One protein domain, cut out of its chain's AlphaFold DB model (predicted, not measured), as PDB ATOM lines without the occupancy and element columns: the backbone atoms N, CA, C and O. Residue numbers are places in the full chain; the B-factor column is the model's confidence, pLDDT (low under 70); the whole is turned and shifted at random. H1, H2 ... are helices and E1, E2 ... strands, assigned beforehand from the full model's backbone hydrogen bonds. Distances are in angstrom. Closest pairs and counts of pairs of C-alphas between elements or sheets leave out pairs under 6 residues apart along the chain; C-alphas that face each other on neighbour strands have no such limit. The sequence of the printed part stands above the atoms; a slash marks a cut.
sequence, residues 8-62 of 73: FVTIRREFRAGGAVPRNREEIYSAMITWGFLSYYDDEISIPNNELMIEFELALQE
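Overview. This is residues 8 to 62 of the 73 residues of an uncharacterized protein of Epulopiscium sp. Nele67-Bin004 (UniProt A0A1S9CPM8). Two helices stand well separated, H1 and H2, with a small two-stranded hairpin, E1 and E2, between them along the chain. A long stretch with no named element, residues 8 to 24, makes a wide loop that leads into H1, its C-alphas 10 to 17 A from the mean of all C-alphas, and residues 57 to 62, of which 57 to 61 belong to H2, stick out free. The printed part has 55 residues, with two named helices and two named strands in the order H1, E1, E2, H2; the class is mixed, helices and strands, and the sheet E1 - E2 is antiparallel. It is only just compact, close to loose, with a radius of gyration of the C-alphas of 11.8 A and spans of 29 by 25 by 16 A.

Along the chain. Begin at C-alpha 8, at (147.784, 155.839, 221.974), and go through residues 8 to 24 to H1, residues 25 to 34, which starts at C-alpha 25 at (144.338, 146.754, 229.049) and is 14.1 A long. Next come E1, residues 39 to 41, and E2, residues 44 to 46. H2, residues 50 to 61, runs 16.6 A to C-alpha 61 at (159.436, 137.038, 220.425).

Arrangement. Look first at the hairpin of E1 and E2, antiparallel at 155 degrees, where N 39 and O 46 are 2.8 A apart and N 41 and O 44 are 3.0 A apart, within hydrogen-bond range. From H1 to E1 the closest C-alphas are those of Ile 33 and Ser 39, 5.8 A apart. H1 and E2 are only just apart, their closest C-alphas at 8.4 A. H2 is apart from H1 and from E1. In H1 and H2, every O i to N i+4 pair is within hydrogen-bond range.

Size, cuts and confidence. The C-alphas of Arg 12 and Glu 62 are the two farthest apart, at 31.6 A. The printed part has no cut, and the links H1 to E1, E1 to E2 and E2 to H2 are tight. Mean pLDDT of the printed part is 81.9; look for values under 70 at residue 14, residues 16 to 19 and residue 62.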
ATOM      1  N   PHE A   8     148.711 154.836 221.475       78.12
ATOM      2  CA  PHE A   8     147.784 155.839 221.974       78.12
ATOM      3  C   PHE A   8     146.759 155.174 222.882       78.12
ATOM      4  O   PHE A   8     146.084 154.222 222.480       78.12
ATOM      5  N   VAL A   9     146.629 155.669 224.106       79.69
ATOM      6  CA  VAL A   9     145.604 155.205 225.040       79.69
ATOM      7  C   VAL A   9     145.182 156.345 225.946       79.69
ATOM      8  O   VAL A   9     146.006 157.114 226.427       79.69
ATOM      9  N   THR A  10     143.887 156.438 226.211       82.44
ATOM     10  CA  THR A  10     143.355 157.398 227.176       82.44
ATOM     11  C   THR A  10     143.133 156.683 228.498       82.44
ATOM     12  O   THR A  10     142.196 155.896 228.631       82.44
ATOM     13  N   ILE A  11     143.961 156.970 229.499       80.62
ATOM     14  CA  ILE A  11     143.784 156.394 230.836       80.62
ATOM     15  C   ILE A  11     142.801 157.257 231.616       80.62
ATOM     16  O   ILE A  11     143.120 158.347 232.083       80.62
ATOM     17  N   ARG A  12     141.569 156.763 231.758       77.62
ATOM     18  CA  ARG A  12     140.483 157.512 232.410       77.62
ATOM     19  C   ARG A  12     140.506 157.428 233.935       77.62
ATOM     20  O   ARG A  12     139.851 158.237 234.592       77.62
ATOM     21  N   ARG A  13     141.176 156.423 234.502       72.88
ATOM     22  CA  ARG A  13     141.244 156.178 235.950       72.88
ATOM     23  C   ARG A  13     142.606 155.626 236.338       72.88
ATOM     24  O   ARG A  13     143.140 154.769 235.645       72.88
ATOM     25  N   GLU A  14     143.117 156.087 237.475       68.62
ATOM     26  CA  GLU A  14     144.330 155.541 238.080       68.62
ATOM     27  C   GLU A  14     144.038 154.210 238.782       68.62
ATOM     28  O   GLU A  14     143.162 154.128 239.648       68.62
ATOM     29  N   PHE A  15     144.808 153.182 238.443       72.12
ATOM     30  CA  PHE A  15     144.778 151.881 239.088       72.12
ATOM     31  C   PHE A  15     145.919 151.783 240.104       72.12
ATOM     32  O   PHE A  15     147.091 151.703 239.742       72.12
ATOM     33  N   ARG A  16     145.584 151.835 241.398       69.56
ATOM     34  CA  ARG A  16     146.566 151.923 242.491       69.56
ATOM     35  C   ARG A  16     146.852 150.563 243.127       69.56
ATOM     36  O   ARG A  16     145.960 149.728 243.266       69.56
ATOM     37  N   ALA A  17     148.094 150.377 243.578       59.41
ATOM     38  CA  ALA A  17     148.512 149.197 244.333       59.41
ATOM     39  C   ALA A  17     147.669 149.022 245.616       59.41
ATOM     40  O   ALA A  17     147.395 149.994 246.319       59.41
ATOM     41  N   GLY A  18     147.256 147.783 245.906       64.88
ATOM     42  CA  GLY A  18     146.321 147.452 246.994       64.88
ATOM     43  C   GLY A  18     144.839 147.457 246.590       64.88
ATOM     44  O   GLY A  18     143.983 147.170 247.424       64.88
ATOM     45  N   GLY A  19     144.535 147.778 245.327       67.69
ATOM     46  CA  GLY A  19     143.209 147.644 244.725       67.69
ATOM     47  C   GLY A  19     142.912 146.236 244.195       67.69
ATOM     48  O   GLY A  19     143.576 145.262 244.545       67.69
ATOM     49  N   ALA A  20     141.890 146.128 243.341       74.06
ATOM     50  CA  ALA A  20     141.554 144.882 242.650       74.06
ATOM     51  C   ALA A  20     142.709 144.406 241.743       74.06
ATOM     52  O   ALA A  20     143.671 145.129 241.512       74.06
ATOM     53  N   VAL A  21     142.617 143.192 241.201       81.56
ATOM     54  CA  VAL A  21     143.487 142.760 240.093       81.56
ATOM     55  C   VAL A  21     143.010 143.458 238.811       81.56
ATOM     56  O   VAL A  21     141.796 143.451 238.580       81.56
ATOM     57  N   PRO A  22     143.897 144.070 238.003       83.50
ATOM     58  CA  PRO A  22     143.504 144.748 236.771       83.50
ATOM     59  C   PRO A  22     142.941 143.739 235.763       83.50
ATOM     60  O   PRO A  22     143.499 142.659 235.583       83.50
ATOM     61  N   ARG A  23     141.816 144.072 235.126       84.44
ATOM     62  CA  ARG A  23     141.038 143.136 234.285       84.44
ATOM     63  C   ARG A  23     141.014 143.487 232.806       84.44
ATOM     64  O   ARG A  23     140.542 142.700 231.993       84.44
ATOM     65  N   ASN A  24     141.463 144.683 232.451       82.94
ATOM     66  CA  ASN A  24     141.501 145.155 231.073       82.94
ATOM     67  C   ASN A  24     142.817 145.887 230.793       82.94
ATOM     68  O   ASN A  24     143.570 146.222 231.705       82.94
ATOM     69  N   ARG A  25     143.086 146.139 229.508       83.31
ATOM     70  CA  ARG A  25     144.338 146.754 229.049       83.31
ATOM     71  C   ARG A  25     144.608 148.115 229.694       83.31
ATOM     72  O   ARG A  25     145.744 148.376 230.061       83.31
ATOM     73  N   GLU A  26     143.588 148.958 229.860       85.62
ATOM     74  CA  GLU A  26     143.745 150.290 230.466       85.62
ATOM     75  C   GLU A  26     144.147 150.191 231.942       85.62
ATOM     76  O   GLU A  26     145.036 150.912 232.392       85.62
ATOM     77  N   GLU A  27     143.544 149.262 232.686       87.06
ATOM     78  CA  GLU A  27     143.892 149.004 234.087       87.06
ATOM     79  C   GLU A  27     145.300 148.419 234.228       87.06
ATOM     80  O   GLU A  27     146.052 148.848 235.103       87.06
ATOM     81  N   ILE A  28     145.683 147.493 233.343       85.94
ATOM     82  CA  ILE A  28     147.041 146.932 233.299       85.94
ATOM     83  C   ILE A  28     148.053 148.050 233.034       85.94
ATOM     84  O   ILE A  28     149.016 148.202 233.784       85.94
ATOM     85  N   TYR A  29     147.813 148.888 232.022       87.06
ATOM     86  CA  TYR A  29     148.691 150.016 231.716       87.06
ATOM     87  C   TYR A  29     148.766 151.021 232.858       87.06
ATOM     88  O   TYR A  29     149.859 151.456 233.211       87.06
ATOM     89  N   SER A  30     147.639 151.355 233.486       87.81
ATOM     90  CA  SER A  30     147.629 152.270 234.625       87.81
ATOM     91  C   SER A  30     148.413 151.720 235.824       87.81
ATOM     92  O   SER A  30     149.165 152.469 236.456       87.81
ATOM     93  N   ALA A  31     148.314 150.417 236.100       88.06
ATOM     94  CA  ALA A  31     149.117 149.765 237.131       88.06
ATOM     95  C   ALA A  31     150.616 149.813 236.789       88.06
ATOM     96  O   ALA A  31     151.427 150.225 237.617       88.06
ATOM     97  N   MET A  32     150.985 149.475 235.549       87.62
ATOM     98  CA  MET A  32     152.374 149.506 235.078       87.62
ATOM     99  C   MET A  32     152.984 150.914 235.105       87.62
ATOM    100  O   MET A  32     154.158 151.059 235.443       87.62
ATOM    101  N   ILE A  33     152.201 151.954 234.802       88.44
ATOM    102  CA  ILE A  33     152.625 153.356 234.943       88.44
ATOM    103  C   ILE A  33     152.853 153.699 236.413       88.44
ATOM    104  O   ILE A  33     153.891 154.249 236.767       88.44
ATOM    105  N   THR A  34     151.913 153.332 237.285       87.25
ATOM    106  CA  THR A  34     152.012 153.591 238.730       87.25
ATOM    107  C   THR A  34     153.239 152.917 239.349       87.25
ATOM    108  O   THR A  34     153.857 153.467 240.259       87.25
ATOM    109  N   TRP A  35     153.619 151.742 238.846       86.06
ATOM    110  CA  TRP A  35     154.827 151.022 239.261       86.06
ATOM    111  C   TRP A  35     156.116 151.505 238.585       86.06
ATOM    112  O   TRP A  35     157.194 151.047 238.952       86.06
ATOM    113  N   GLY A  36     156.032 152.433 237.630       87.38
ATOM    114  CA  GLY A  36     157.192 153.005 236.945       87.38
ATOM    115  C   GLY A  36     157.751 152.156 235.799       87.38
ATOM    116  O   GLY A  36     158.813 152.481 235.273       87.38
ATOM    117  N   PHE A  37     157.050 151.098 235.380       87.00
ATOM    118  CA  PHE A  37     157.432 150.300 234.207       87.00
ATOM    119  C   PHE A  37     157.121 151.013 232.889       87.00
ATOM    120  O   PHE A  37     157.787 150.780 231.884       87.00
ATOM    121  N   LEU A  38     156.112 151.885 232.891       89.06
ATOM    122  CA  LEU A  38     155.696 152.682 231.744       89.06
ATOM    123  C   LEU A  38     155.658 154.166 232.110       89.06
ATOM    124  O   LEU A  38     155.385 154.542 233.247       89.06
ATOM    125  N   SER A  39     155.904 155.014 231.122       89.06
ATOM    126  CA  SER A  39     155.684 156.457 231.174       89.06
ATOM    127  C   SER A  39     154.482 156.821 230.321       89.06
ATOM    128  O   SER A  39     154.293 156.261 229.242       89.06
ATOM    129  N   TYR A  40     153.685 157.774 230.797       89.62
ATOM    130  CA  TYR A  40     152.502 158.262 230.103       89.62
ATOM    131  C   TYR A  40     152.548 159.781 229.997       89.62
ATOM    132  O   TYR A  40     152.689 160.475 231.004       89.62
ATOM    133  N   TYR A  41     152.466 160.282 228.769       87.69
ATOM    134  CA  TYR A  41     152.495 161.704 228.460       87.69
ATOM    135  C   TYR A  41     151.777 161.944 227.133       87.69
ATOM    136  O   TYR A  41     152.009 161.205 226.183       87.69
ATOM    137  N   ASP A  42     150.933 162.977 227.076       88.44
ATOM    138  CA  ASP A  42     150.211 163.387 225.859       88.44
ATOM    139  C   ASP A  42     149.471 162.226 225.167       88.44
ATOM    140  O   ASP A  42     149.640 161.961 223.980       88.44
ATOM    141  N   ASP A  43     148.704 161.465 225.958       86.12
ATOM    142  CA  ASP A  43     147.970 160.270 225.516       86.12
ATOM    143  C   ASP A  43     148.833 159.147 224.897       86.12
ATOM    144  O   ASP A  43     148.300 158.183 224.340       86.12
ATOM    145  N   GLU A  44     150.160 159.213 225.047       86.06
ATOM    146  CA  GLU A  44     151.109 158.207 224.575       86.06
ATOM    147  C   GLU A  44     151.757 157.452 225.745       86.06
ATOM    148  O   GLU A  44     152.233 158.038 226.721       86.06
ATOM    149  N   ILE A  45     151.825 156.124 225.621       87.56
ATOM    150  CA  ILE A  45     152.608 155.264 226.514       87.56
ATOM    151  C   ILE A  45     153.994 155.009 225.931       87.56
ATOM    152  O   ILE A  45     154.135 154.690 224.751       87.56
ATOM    153  N   SER A  46     155.025 155.057 226.774       88.62
ATOM    154  CA  SER A  46     156.401 154.672 226.439       88.62
ATOM    155  C   SER A  46     157.048 153.813 227.522       88.62
ATOM    156  O   SER A  46     156.700 153.931 228.694       88.62
ATOM    157  N   ILE A  47     158.001 152.958 227.142       88.88
ATOM    158  CA  ILE A  47     158.881 152.282 228.104       88.88
ATOM    159  C   ILE A  47     160.072 153.219 228.374       88.88
ATOM    160  O   ILE A  47     160.821 153.515 227.444       88.88
ATOM    161  N   PRO A  48     160.264 153.723 229.609       85.12
ATOM    162  CA  PRO A  48     161.293 154.722 229.899       85.12
ATOM    163  C   PRO A  48     162.715 154.148 229.974       85.12
ATOM    164  O   PRO A  48     163.681 154.907 229.969       85.12
ATOM    165  N   ASN A  49     162.855 152.826 230.088       87.19
ATOM    166  CA  ASN A  49     164.131 152.147 230.284       87.19
ATOM    167  C   ASN A  49     164.454 151.240 229.083       87.19
ATOM    168  O   ASN A  49     163.656 150.386 228.712       87.19
ATOM    169  N   ASN A  50     165.640 151.419 228.492       84.25
ATOM    170  CA  ASN A  50     166.053 150.685 227.293       84.25
ATOM    171  C   ASN A  50     166.247 149.178 227.537       84.25
ATOM    172  O   ASN A  50     165.898 148.381 226.678       84.25
ATOM    173  N   GLU A  51     166.770 148.778 228.698       88.12
ATOM    174  CA  GLU A  51     166.911 147.360 229.059       88.12
ATOM    175  C   GLU A  51     165.531 146.711 229.206       88.12
ATOM    176  O   GLU A  51     165.281 145.657 228.637       88.12
ATOM    177  N   LEU A  52     164.591 147.393 229.868       84.19
ATOM    178  CA  LEU A  52     163.208 146.935 229.996       84.19
ATOM    179  C   LEU A  52     162.505 146.818 228.635       84.19
ATOM    180  O   LEU A  52     161.702 145.913 228.439       84.19
ATOM    181  N   MET A  53     162.796 147.724 227.697       84.62
ATOM    182  CA  MET A  53     162.272 147.655 226.333       84.62
ATOM    183  C   MET A  53     162.804 146.421 225.597       84.62
ATOM    184  O   MET A  53     162.013 145.713 224.985       84.62
ATOM    185  N   ILE A  54     164.105 146.139 225.712       83.75
ATOM    186  CA  ILE A  54     164.733 144.952 225.114       83.75
ATOM    187  C   ILE A  54     164.134 143.672 225.702       83.75
ATOM    188  O   ILE A  54     163.721 142.799 224.950       83.75
ATOM    189  N   GLU A  55     164.021 143.570 227.028       83.81
ATOM    190  CA  GLU A  55     163.407 142.407 227.686       83.81
ATOM    191  C   GLU A  55     161.938 142.226 227.275       83.81
ATOM    192  O   GLU A  55     161.484 141.107 227.054       83.81
ATOM    193  N   PHE A  56     161.192 143.323 227.113       79.88
ATOM    194  CA  PHE A  56     159.815 143.271 226.625       79.88
ATOM    195  C   PHE A  56     159.736 142.787 225.170       79.88
ATOM    196  O   PHE A  56     158.892 141.958 224.843       79.88
ATOM    197  N   GLU A  57     160.615 143.277 224.294       80.88
ATOM    198  CA  GLU A  57     160.713 142.824 222.902       80.88
ATOM    199  C   GLU A  57     161.105 141.346 222.804       80.88
ATOM    200  O   GLU A  57     160.500 140.612 222.023       80.88
ATOM    201  N   LEU A  58     162.058 140.895 223.624       82.31
ATOM    202  CA  LEU A  58     162.450 139.488 223.717       82.31
ATOM    203  C   LEU A  58     161.279 138.626 224.200       82.31
ATOM    204  O   LEU A  58     160.960 137.627 223.563       82.31
ATOM    205  N   ALA A  59     160.572 139.054 225.249       78.69
ATOM    206  CA  ALA A  59     159.412 138.334 225.770       78.69
ATOM    207  C   ALA A  59     158.263 138.221 224.750       78.69
ATOM    208  O   ALA A  59     157.522 137.244 224.783       78.69
ATOM    209  N   LEU A  60     158.108 139.192 223.841       71.81
ATOM    210  CA  LEU A  60     157.143 139.114 222.735       71.81
ATOM    211  C   LEU A  60     157.575 138.160 221.612       71.81
ATOM    212  O   LEU A  60     156.719 137.677 220.872       71.81
ATOM    213  N   GLN A  61     158.881 137.953 221.429       72.19
ATOM    214  CA  GLN A  61     159.436 137.038 220.425       72.19
ATOM    215  C   GLN A  61     159.483 135.593 220.918       72.19
ATOM    216  O   GLN A  61     159.390 134.667 220.113       72.19
ATOM    217  N   GLU A  62     159.642 135.397 222.223       67.19
ATOM    218  CA  GLU A  62     159.484 134.095 222.847       67.19
ATOM    219  C   GLU A  62     157.990 133.728 222.897       67.19
ATOM    220  O   GLU A  62     157.149 134.538 223.287       67.19
TER     221      GLU A  62